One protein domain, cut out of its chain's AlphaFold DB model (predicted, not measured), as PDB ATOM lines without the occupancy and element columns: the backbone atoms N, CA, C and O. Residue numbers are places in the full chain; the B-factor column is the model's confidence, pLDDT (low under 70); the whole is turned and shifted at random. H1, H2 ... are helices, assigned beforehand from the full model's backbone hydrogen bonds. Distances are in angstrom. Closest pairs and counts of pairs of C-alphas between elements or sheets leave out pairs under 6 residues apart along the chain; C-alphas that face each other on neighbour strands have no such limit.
ATOM      1  N   GLU A 562      29.205  36.858  10.579       73.00
ATOM      2  CA  GLU A 562      28.879  38.179  11.129       73.00
ATOM      3  C   GLU A 562      28.373  39.135  10.038       73.00
ATOM      4  O   GLU A 562      27.347  39.783  10.224       73.00
ATOM      5  N   GLU A 563      29.016  39.153   8.867       77.50
ATOM      6  CA  GLU A 563      28.584  39.956   7.715       77.50
ATOM      7  C   GLU A 563      27.227  39.496   7.160       77.50
ATOM      8  O   GLU A 563      26.427  40.315   6.711       77.50
ATOM      9  N   VAL A 564      26.941  38.187   7.182       78.19
ATOM     10  CA  VAL A 564      25.626  37.665   6.773       78.19
ATOM     11  C   VAL A 564      24.554  38.036   7.796       78.19
ATOM     12  O   VAL A 564      23.461  38.436   7.397       78.19
ATOM     13  N   ASP A 565      24.855  37.963   9.094       76.50
ATOM     14  CA  ASP A 565      23.942  38.401  10.153       76.50
ATOM     15  C   ASP A 565      23.713  39.934  10.112       76.50
ATOM     16  O   ASP A 565      22.608  40.391  10.406       76.50
ATOM     17  N   GLU A 566      24.699  40.743   9.703       81.62
ATOM     18  CA  GLU A 566      24.531  42.183   9.430       81.62
ATOM     19  C   GLU A 566      23.659  42.455   8.200       81.62
ATOM     20  O   GLU A 566      22.678  43.193   8.308       81.62
ATOM     21  N   LEU A 567      23.923  41.793   7.067       81.31
ATOM     22  CA  LEU A 567      23.061  41.881   5.881       81.31
ATOM     23  C   LEU A 567      21.626  41.415   6.182       81.31
ATOM     24  O   LEU A 567      20.677  42.002   5.668       81.31
ATOM     25  N   CYS A 568      21.440  40.413   7.050       78.19
ATOM     26  CA  CYS A 568      20.116  40.000   7.523       78.19
ATOM     27  C   CYS A 568      19.426  41.104   8.338       78.19
ATOM     28  O   CYS A 568      18.243  41.357   8.116       78.19
ATOM     29  N   LYS A 569      20.134  41.773   9.262       78.25
ATOM     30  CA  LYS A 569      19.580  42.902  10.037       78.25
ATOM     31  C   LYS A 569      19.190  44.061   9.128       78.25
ATOM     32  O   LYS A 569      18.097  44.595   9.273       78.25
ATOM     33  N   ASP A 570      20.060  44.453   8.205       79.81
ATOM     34  CA  ASP A 570      19.802  45.592   7.326       79.81
ATOM     35  C   ASP A 570      18.699  45.288   6.297       79.81
ATOM     36  O   ASP A 570      17.876  46.161   6.030       79.81
ATOM     37  N   TYR A 571      18.587  44.045   5.812       80.44
ATOM     38  CA  TYR A 571      17.458  43.604   4.982       80.44
ATOM     39  C   TYR A 571      16.132  43.564   5.766       80.44
ATOM     40  O   TYR A 571      15.119  44.053   5.283       80.44
ATOM     41  N   ILE A 572      16.121  43.041   7.003       77.56
ATOM     42  CA  ILE A 572      14.919  43.022   7.867       77.56
ATOM     43  C   ILE A 572      14.476  44.442   8.261       77.56
ATOM     44  O   ILE A 572      13.283  44.691   8.409       77.56
ATOM     45  N   ASN A 573      15.420  45.374   8.408       76.88
ATOM     46  CA  ASN A 573      15.151  46.783   8.698       76.88
ATOM     47  C   ASN A 573      14.861  47.626   7.435       76.88
ATOM     48  O   ASN A 573      14.870  48.852   7.525       76.88
ATOM     49  N   ASN A 574      14.638  46.999   6.269       75.12
ATOM     50  CA  ASN A 574      14.379  47.650   4.976       75.12
ATOM     51  C   ASN A 574      15.424  48.715   4.568       75.12
ATOM     52  O   ASN A 574      15.085  49.723   3.952       75.12
ATOM     53  N   LYS A 575      16.702  48.514   4.915       73.44
ATOM     54  CA  LYS A 575      17.812  49.395   4.497       73.44
ATOM     55  C   LYS A 575      18.511  48.950   3.210       73.44
ATOM     56  O   LYS A 575      19.303  49.718   2.676       73.44
ATOM     57  N   ILE A 576      18.307  47.704   2.783       79.81
ATOM     58  CA  ILE A 576      18.944  47.094   1.609       79.81
ATOM     59  C   ILE A 576      17.854  46.406   0.794       79.81
ATOM     60  O   ILE A 576      17.168  45.524   1.314       79.81
ATOM     61  N   ASP A 577      17.737  46.758  -0.483       78.56
ATOM     62  CA  ASP A 577      16.801  46.109  -1.403       78.56
ATOM     63  C   ASP A 577      17.344  44.776  -1.938       78.56
ATOM     64  O   ASP A 577      18.551  44.522  -1.962       78.56
ATOM     65  N   PHE A 578      16.454  43.910  -2.435       78.44
ATOM     66  CA  PHE A 578      16.839  42.592  -2.960       78.44
ATOM     67  C   PHE A 578      17.889  42.678  -4.089       78.44
ATOM     68  O   PHE A 578      18.835  41.893  -4.120       78.44
ATOM     69  N   GLN A 579      17.778  43.669  -4.978       78.56
ATOM     70  CA  GLN A 579      18.768  43.901  -6.036       78.56
ATOM     71  C   GLN A 579      20.137  44.317  -5.469       78.56
ATOM     72  O   GLN A 579      21.172  43.812  -5.903       78.56
ATOM     73  N   GLU A 580      20.161  45.167  -4.441       79.94
ATOM     74  CA  GLU A 580      21.395  45.614  -3.788       79.94
ATOM     75  C   GLU A 580      22.075  44.478  -2.995       79.94
ATOM     76  O   GLU A 580      23.306  44.375  -2.981       79.94
ATOM     77  N   LEU A 581      21.291  43.568  -2.402       82.31
ATOM     78  CA  LEU A 581      21.791  42.329  -1.797       82.31
ATOM     79  C   LEU A 581      22.539  41.475  -2.837       82.31
ATOM     80  O   LEU A 581      23.689  41.094  -2.610       82.31
ATOM     81  N   ILE A 582      21.922  41.215  -3.997       82.88
ATOM     82  CA  ILE A 582      22.554  40.456  -5.090       82.88
ATOM     83  C   ILE A 582      23.806  41.179  -5.612       82.88
ATOM     84  O   ILE A 582      24.827  40.529  -5.848       82.88
ATOM     85  N   TYR A 583      23.786  42.514  -5.710       82.62
ATOM     86  CA  TYR A 583      24.960  43.297  -6.104       82.62
ATOM     87  C   TYR A 583      26.144  43.050  -5.159       82.62
ATOM     88  O   TYR A 583      27.191  42.579  -5.609       82.62
ATOM     89  N   LYS A 584      25.957  43.231  -3.843       80.75
ATOM     90  CA  LYS A 584      27.002  42.999  -2.824       80.75
ATOM     91  C   LYS A 584      27.542  41.560  -2.854       80.75
ATOM     92  O   LYS A 584      28.748  41.344  -2.705       80.75
ATOM     93  N   VAL A 585      26.682  40.569  -3.110       81.75
ATOM     94  CA  VAL A 585      27.076  39.152  -3.265       81.75
ATOM     95  C   VAL A 585      27.929  38.921  -4.515       81.75
ATOM     96  O   VAL A 585      28.921  38.188  -4.453       81.75
ATOM     97  N   THR A 586      27.581  39.539  -5.646       79.56
ATOM     98  CA  THR A 586      28.360  39.415  -6.891       79.56
ATOM     99  C   THR A 586      29.697  40.150  -6.821       79.56
ATOM    100  O   THR A 586      30.712  39.569  -7.204       79.56
ATOM    101  N   GLU A 587      29.739  41.359  -6.258       80.69
ATOM    102  CA  GLU A 587      30.951  42.180  -6.124       80.69
ATOM    103  C   GLU A 587      32.019  41.518  -5.241       80.69
ATOM    104  O   GLU A 587      33.201  41.478  -5.595       80.69
ATOM    105  N   LYS A 588      31.624  40.923  -4.107       76.75
ATOM    106  CA  LYS A 588      32.583  40.249  -3.217       76.75
ATOM    107  C   LYS A 588      33.171  38.988  -3.856       76.75
ATOM    108  O   LYS A 588      34.368  38.693  -3.723       76.75
ATOM    109  N   ASN A 589      32.339  38.235  -4.578       72.19
ATOM    110  CA  ASN A 589      32.725  36.962  -5.180       72.19
ATOM    111  C   ASN A 589      33.490  37.127  -6.507       72.19
ATOM    112  O   ASN A 589      34.516  36.460  -6.676       72.19
ATOM    113  N   VAL A 590      33.110  38.069  -7.376       73.38
ATOM    114  CA  VAL A 590      33.737  38.342  -8.682       73.38
ATOM    115  C   VAL A 590      34.515  39.663  -8.632       73.38
ATOM    116  O   VAL A 590      33.931  40.722  -8.441       73.38
ATOM    117  N   LYS A 591      35.841  39.635  -8.827       55.00
ATOM    118  CA  LYS A 591      36.671  40.856  -8.789       55.00
ATOM    119  C   LYS A 591      36.647  41.626 -10.119       55.00
ATOM    120  O   LYS A 591      36.875  41.040 -11.174       55.00
ATOM    121  N   GLY A 592      36.530  42.954 -10.039       61.31
ATOM    122  CA  GLY A 592      36.745  43.883 -11.159       61.31
ATOM    123  C   GLY A 592      35.546  44.038 -12.100       61.31
ATOM    124  O   GLY A 592      34.436  43.647 -11.765       61.31
ATOM    125  N   TYR A 593      35.782  44.595 -13.296       47.31
ATOM    126  CA  TYR A 593      34.752  44.976 -14.288       47.31
ATOM    127  C   TYR A 593      33.706  43.890 -14.613       47.31
ATOM    128  O   TYR A 593      32.582  44.208 -14.993       47.31
ATOM    129  N   TRP A 594      34.062  42.614 -14.459       51.28
ATOM    130  CA  TRP A 594      33.201  41.475 -14.775       51.28
ATOM    131  C   TRP A 594      32.070  41.271 -13.754       51.28
ATOM    132  O   TRP A 594      31.067  40.649 -14.097       51.28
ATOM    133  N   SER A 595      32.180  41.822 -12.536       70.44
ATOM    134  CA  SER A 595      31.121  41.737 -11.518       70.44
ATOM    135  C   SER A 595      29.805  42.342 -12.004       70.44
ATOM    136  O   SER A 595      28.747  41.758 -11.795       70.44
ATOM    137  N   ARG A 596      29.874  43.475 -12.715       71.44
ATOM    138  CA  ARG A 596      28.703  44.233 -13.170       71.44
ATOM    139  C   ARG A 596      27.971  43.557 -14.331       71.44
ATOM    140  O   ARG A 596      26.749  43.621 -14.383       71.44
ATOM    141  N   ASN A 597      28.698  42.864 -15.208       75.38
ATOM    142  CA  ASN A 597      28.095  42.063 -16.277       75.38
ATOM    143  C   ASN A 597      27.399  40.828 -15.694       75.38
ATOM    144  O   ASN A 597      26.215  40.633 -15.934       75.38
ATOM    145  N   VAL A 598      28.093  40.074 -14.831       75.75
ATOM    146  CA  VAL A 598      27.520  38.904 -14.141       75.75
ATOM    147  C   VAL A 598      26.300  39.296 -13.298       75.75
ATOM    148  O   VAL A 598      25.304  38.582 -13.298       75.75
ATOM    149  N   TYR A 599      26.339  40.447 -12.621       82.88
ATOM    150  CA  TYR A 599      25.189  41.014 -11.915       82.88
ATOM    151  C   TYR A 599      24.001  41.284 -12.849       82.88
ATOM    152  O   TYR A 599      22.893  40.836 -12.560       82.88
ATOM    153  N   ASN A 600      24.223  41.966 -13.977       80.38
ATOM    154  CA  ASN A 600      23.165  42.255 -14.946       80.38
ATOM    155  C   ASN A 600      22.560  40.966 -15.530       80.38
ATOM    156  O   ASN A 600      21.341  40.872 -15.635       80.38
ATOM    157  N   ASP A 601      23.377  39.958 -15.847       78.88
ATOM    158  CA  ASP A 601      22.906  38.660 -16.350       78.88
ATOM    159  C   ASP A 601      22.030  37.931 -15.313       78.88
ATOM    160  O   ASP A 601      20.972  37.398 -15.649       78.88
ATOM    161  N   ILE A 602      22.426  37.964 -14.033       78.75
ATOM    162  CA  ILE A 602      21.655  37.395 -12.916       78.75
ATOM    163  C   ILE A 602      20.322  38.135 -12.723       78.75
ATOM    164  O   ILE A 602      19.285  37.493 -12.561       78.75
ATOM    165  N   VAL A 603      20.321  39.472 -12.748       81.06
ATOM    166  CA  VAL A 603      19.093  40.278 -12.611       81.06
ATOM    167  C   VAL A 603      18.159  40.062 -13.806       81.06
ATOM    168  O   VAL A 603      16.950  39.918 -13.617       81.06
ATOM    169  N   ASN A 604      18.698  39.952 -15.023       78.38
ATOM    170  CA  ASN A 604      17.917  39.638 -16.218       78.38
ATOM    171  C   ASN A 604      17.243  38.258 -16.101       78.38
ATOM    172  O   ASN A 604      16.038  38.160 -16.303       78.38
ATOM    173  N   GLU A 605      17.954  37.202 -15.692       77.94
ATOM    174  CA  GLU A 605      17.321  35.890 -15.468       77.94
ATOM    175  C   GLU A 605      16.285  35.918 -14.323       77.94
ATOM    176  O   GLU A 605      15.203  35.358 -14.486       77.94
ATOM    177  N   PHE A 606      16.529  36.627 -13.210       75.81
ATOM    178  CA  PHE A 606      15.519  36.772 -12.145       75.81
ATOM    179  C   PHE A 606      14.257  37.516 -12.614       75.81
ATOM    180  O   PHE A 606      13.146  37.109 -12.275       75.81
ATOM    181  N   THR A 607      14.401  38.561 -13.436       74.81
ATOM    182  CA  THR A 607      13.248  39.273 -14.020       74.81
ATOM    183  C   THR A 607      12.487  38.428 -15.046       74.81
ATOM    184  O   THR A 607      11.259  38.471 -15.050       74.81
ATOM    185  N   ILE A 608      13.171  37.590 -15.835       74.94
ATOM    186  CA  ILE A 608      12.538  36.589 -16.717       74.94
ATOM    187  C   ILE A 608      11.745  35.551 -15.902       74.94
ATOM    188  O   ILE A 608      10.676  35.122 -16.331       74.94
ATOM    189  N   MET A 609      12.226  35.180 -14.711       66.75
ATOM    190  CA  MET A 609      11.511  34.301 -13.774       66.75
ATOM    191  C   MET A 609      10.362  34.993 -13.016       66.75
ATOM    192  O   MET A 609       9.650  34.327 -12.273       66.75
ATOM    193  N   GLY A 610      10.178  36.313 -13.151       68.81
ATOM    194  CA  GLY A 610       9.199  37.080 -12.368       68.81
ATOM    195  C   GLY A 610       9.570  37.265 -10.887       68.81
ATOM    196  O   GLY A 610       8.749  37.726 -10.093       68.81
ATOM    197  N   ILE A 611      10.806  36.932 -10.505       72.19
ATOM    198  CA  ILE A 611      11.298  36.996  -9.129       72.19
ATOM    199  C   ILE A 611      11.693  38.439  -8.803       72.19
ATOM    200  O   ILE A 611      12.670  38.974  -9.325       72.19
ATOM    201  N   THR A 612      10.935  39.062  -7.902       62.94
ATOM    202  CA  THR A 612      11.159  40.445  -7.441       62.94
ATOM    203  C   THR A 612      11.362  40.551  -5.929       62.94
ATOM    204  O   THR A 612      11.899  41.548  -5.451       62.94
ATOM    205  N   THR A 613      10.992  39.515  -5.169       67.56
ATOM    206  CA  THR A 613      11.094  39.474  -3.702       67.56
ATOM    207  C   THR A 613      11.745  38.181  -3.208       67.56
ATOM    208  O   THR A 613      11.686  37.141  -3.864       67.56
ATOM    209  N   LEU A 614      12.344  38.225  -2.013       68.12
ATOM    210  CA  LEU A 614      13.015  37.071  -1.397       68.12
ATOM    211  C   LEU A 614      12.043  35.932  -1.020       68.12
ATOM    212  O   LEU A 614      12.466  34.793  -0.841       68.12
ATOM    213  N   GLU A 615      10.745  36.216  -0.889       67.19
ATOM    214  CA  GLU A 615       9.741  35.204  -0.537       67.19
ATOM    215  C   GLU A 615       9.371  34.336  -1.748       67.19
ATOM    216  O   GLU A 615       9.395  33.115  -1.625       67.19
ATOM    217  N   GLN A 616       9.217  34.934  -2.938       66.06
ATOM    218  CA  GLN A 616       9.046  34.215  -4.217       66.06
ATOM    219  C   GLN A 616      10.211  33.255  -4.528       66.06
ATOM    220  O   GLN A 616      10.050  32.273  -5.245       66.06
ATOM    221  N   ILE A 617      11.400  33.516  -3.976       66.75
ATOM    222  CA  ILE A 617      12.578  32.657  -4.153       66.75
ATOM    223  C   ILE A 617      12.443  31.334  -3.398       66.75
ATOM    224  O   ILE A 617      13.012  30.344  -3.847       66.75
ATOM    225  N   LYS A 618      11.696  31.271  -2.287       62.16
ATOM    226  CA  LYS A 618      11.495  30.005  -1.558       62.16
ATOM    227  C   LYS A 618      10.761  28.989  -2.425       62.16
ATOM    228  O   LYS A 618      11.257  27.880  -2.599       62.16
ATOM    229  N   ASP A 619       9.668  29.426  -3.042       57.97
ATOM    230  CA  ASP A 619       8.819  28.604  -3.910       57.97
ATOM    231  C   ASP A 619       9.592  28.084  -5.141       57.97
ATOM    232  O   ASP A 619       9.341  26.982  -5.626       57.97
ATOM    233  N   HIS A 620      10.593  28.841  -5.613       58.50
ATOM    234  CA  HIS A 620      11.479  28.446  -6.714       58.50
ATOM    235  C   HIS A 620      12.746  27.680  -6.293       58.50
ATOM    236  O   HIS A 620      13.398  27.094  -7.151       58.50
ATOM    237  N   ILE A 621      13.121  27.665  -5.010       57.53
ATOM    238  CA  ILE A 621      14.312  26.951  -4.513       57.53
ATOM    239  C   ILE A 621      14.025  25.471  -4.199       57.53
ATOM    240  O   ILE A 621      14.960  24.664  -4.193       57.53
ATOM    241  N   GLU A 622      12.765  25.117  -3.928       50.53
ATOM    242  CA  GLU A 622      12.330  23.730  -3.686       50.53
ATOM    243  C   GLU A 622      12.065  22.942  -4.980       50.53
ATOM    244  O   GLU A 622      12.123  21.714  -4.972       50.53
ATOM    245  N   ALA A 623      11.852  23.627  -6.107       46.28
ATOM    246  CA  ALA A 623      11.958  23.030  -7.434       46.28
ATOM    247  C   ALA A 623      13.425  23.070  -7.906       46.28
ATOM    248  O   ALA A 623      14.092  24.095  -7.767       46.28
ATOM    249  N   ASP A 624      13.944  21.986  -8.489       47.66
ATOM    250  CA  ASP A 624      15.341  21.922  -8.952       47.66
ATOM    251  C   ASP A 624      15.608  22.907 -10.111       47.66
ATOM    252  O   ASP A 624      15.303  22.638 -11.276       47.66
ATOM    253  N   PHE A 625      16.164  24.083  -9.788       48.59
ATOM    254  CA  PHE A 625      16.121  25.243 -10.684       48.59
ATOM    255  C   PHE A 625      17.389  25.513 -11.518       48.59
ATOM    256  O   PHE A 625      18.484  25.720 -11.000       48.59
ATOM    257  N   ASN A 626      17.149  25.596 -12.833       54.56
ATOM    258  CA  ASN A 626      17.842  26.316 -13.916       54.56
ATOM    259  C   ASN A 626      19.402  26.388 -13.913       54.56
ATOM    260  O   ASN A 626      19.995  27.122 -13.119       54.56
ATOM    261  N   PRO A 627      20.093  25.772 -14.904       51.78
ATOM    262  CA  PRO A 627      21.562  25.726 -14.982       51.78
ATOM    263  C   PRO A 627      22.273  27.068 -15.241       51.78
ATOM    264  O   PRO A 627      23.505  27.097 -15.233       51.78
ATOM    265  N   LYS A 628      21.550  28.167 -15.501       58.62
ATOM    266  CA  LYS A 628      22.148  29.481 -15.794       58.62
ATOM    267  C   LYS A 628      22.554  30.294 -14.560       58.62
ATOM    268  O   LYS A 628      23.474  31.103 -14.660       58.62
ATOM    269  N   ILE A 629      21.898  30.112 -13.410       69.50
ATOM    270  CA  ILE A 629      22.234  30.877 -12.198       69.50
ATOM    271  C   ILE A 629      23.533  30.311 -11.593       69.50
ATOM    272  O   ILE A 629      23.610  29.107 -11.330       69.50
ATOM    273  N   PRO A 630      24.567  31.134 -11.321       71.12
ATOM    274  CA  PRO A 630      25.799  30.640 -10.718       71.12
ATOM    275  C   PRO A 630      25.553  30.009  -9.341       71.12
ATOM    276  O   PRO A 630      24.977  30.637  -8.451       71.12
ATOM    277  N   LYS A 631      26.058  28.785  -9.128       66.56
ATOM    278  CA  LYS A 631      25.817  27.992  -7.904       66.56
ATOM    279  C   LYS A 631      26.139  28.727  -6.593       66.56
ATOM    280  O   LYS A 631      25.470  28.476  -5.594       66.56
ATOM    281  N   PHE A 632      27.104  29.653  -6.596       73.44
ATOM    282  CA  PHE A 632      27.462  30.456  -5.418       73.44
ATOM    283  C   PHE A 632      26.364  31.453  -4.996       73.44
ATOM    284  O   PHE A 632      26.267  31.804  -3.824       73.44
ATOM    285  N   VAL A 633      25.522  31.914  -5.927       74.94
ATOM    286  CA  VAL A 633      24.373  32.781  -5.613       74.94
ATOM    287  C   VAL A 633      23.272  31.948  -4.963       74.94
ATOM    288  O   VAL A 633      22.702  32.352  -3.952       74.94
ATOM    289  N   LEU A 634      23.026  30.745  -5.492       71.88
ATOM    290  CA  LEU A 634      22.026  29.823  -4.956       71.88
ATOM    291  C   LEU A 634      22.397  29.327  -3.546       71.88
ATOM    292  O   LEU A 634      21.532  29.246  -2.673       71.88
ATOM    293  N   SER A 635      23.681  29.033  -3.297       71.00
ATOM    294  CA  SER A 635      24.167  28.651  -1.963       71.00
ATOM    295  C   SER A 635      24.112  29.816  -0.968       71.00
ATOM    296  O   SER A 635      23.702  29.602   0.174       71.00
ATOM    297  N   PHE A 636      24.425  31.048  -1.397       80.94
ATOM    298  CA  PHE A 636      24.235  32.242  -0.566       80.94
ATOM    299  C   PHE A 636      22.768  32.425  -0.170       80.94
ATOM    300  O   PHE A 636      22.476  32.584   1.011       80.94
ATOM    301  N   LEU A 637      21.840  32.368  -1.132       77.62
ATOM    302  CA  LEU A 637      20.415  32.587  -0.874       77.62
ATOM    303  C   LEU A 637      19.825  31.527   0.067       77.62
ATOM    304  O   LEU A 637      19.102  31.890   0.994       77.62
ATOM    305  N   LYS A 638      20.191  30.243  -0.090       75.38
ATOM    306  CA  LYS A 638      19.804  29.177   0.857       75.38
ATOM    307  C   LYS A 638      20.283  29.481   2.287       75.38
ATOM    308  O   LYS A 638      19.479  29.452   3.215       75.38
ATOM    309  N   TYR A 639      21.557  29.846   2.458       78.19
ATOM    310  CA  TYR A 639      22.133  30.175   3.770       78.19
ATOM    311  C   TYR A 639      21.525  31.450   4.389       78.19
ATOM    312  O   TYR A 639      21.225  31.489   5.584       78.19
ATOM    313  N   PHE A 640      21.280  32.479   3.574       80.12
ATOM    314  CA  PHE A 640      20.653  33.737   3.992       80.12
ATOM    315  C   PHE A 640      19.216  33.519   4.496       80.12
ATOM    316  O   PHE A 640      18.840  34.036   5.548       80.12
ATOM    317  N   LEU A 641      18.428  32.692   3.800       76.44
ATOM    318  CA  LEU A 641      17.064  32.324   4.199       76.44
ATOM    319  C   LEU A 641      17.023  31.533   5.517       76.44
ATOM    320  O   LEU A 641      16.175  31.799   6.376       76.44
TER     321      LEU A 641
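AT A GLANCE: This is residues 562 to 641 of the 1231 residues of a protein of Neocallimastix californiae (UniProt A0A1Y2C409). Three helices, H1, H2 and H3, lie in a row with H2 in the middle and run by turns in opposite directions, and H5 crosses one face of this row, packing on H2. H2 and H3 form a helical hairpin, H1 comes near H2 and H5 without clearly touching either, and the short H4 lies near H5 on the same side of the row. The printed part has 80 residues with five named helices, in the order H1, H2, H3, H4, H5, and no named strand; the class is all helix, with 55 residues in named elements. The whole is compact, with a radius of gyration of the C-alphas of 12.3 A, and its C-alphas span 32 by 30 by 18 A.

HOW THE PARTS SIT: The longest helix by residues is H3, residues 594 to 608, and it touches H2, residues 578 to 589, with 9 pairs of C-alphas within 8 A. The closest C-alphas of the two are those of Glu 587 and Ser 595, 5.4 A apart. H2 and H3 form a hairpin and run opposite ways at a shallow tilt of 34.7 degrees, only just short of steep. H2 also touches H5, residues 631 to 641, with its residues 582 to 586 alone; the closest C-alphas are those of Val 585 and Val 633, 7.3 A apart. H2 and H5 run opposite ways at a steep tilt of 52 degrees. H1, residues 562 to 572, is close to H2 but not clearly touching it: the closest C-alphas are those of Leu 567 and Leu 581, 7.8 A apart. H1 and H2 run opposite ways at a shallow tilt of 16 degrees. H1 is also close to H5 but not clearly touching it, with the C-alphas of Val 564 and Phe 640 the closest at 6.9 A; the two run the same way at a steep tilt of 67 degrees. H4, residues 616 to 621, touches no helix. It is close to H5 but not clearly touching it, with the C-alphas of Ile 621 and Lys 638 the closest at 8.0 A, and the two run opposite ways at a steep tilt of 58 degrees. H3 is apart from H1, H4 and H5, and H4 is also apart from H1 and H2. In H1, H2, H3, H4 and H5 every pair of O i and N i+4 is within hydrogen-bond range.

IN THESE COORDINATES: H3, residues 594 to 608, measures 21.3 A from first to last C-alpha, starting at C-alpha 594 at (33.201, 41.475, -14.775). H2, residues 578 to 589, measures 17.0 A. H5, residues 631 to 641, measures 15.6 A and ends at C-alpha 641 at (17.064, 32.324, 4.199). H1, residues 562 to 572, measures 15.1 A and begins at C-alpha 562 at (28.879, 38.179, 11.129). H4, residues 616 to 621, is six residues long and measures 9.0 A.

THE WHOLE: The two C-alphas farthest apart are those of Tyr 593 and Glu 622, at 32.7 A, while the first and last printed C-alphas, of Glu 562 and Leu 641, are 14.9 A apart. The printed part has no cut. The links from H1 to H2 and from H2 to H3 are tight, with 5 and 4 residues between the helices. The links from H3 to H4, 7 residues, and from H4 to H5, 9 residues, are short, and no link is long. The mean pLDDT of the printed part is 71.7. In this predicted model 25 printed residues are under 70, namely residues 591 to 594, 609 to 610, 612 to 629 and 631; H4 has a mean of 61.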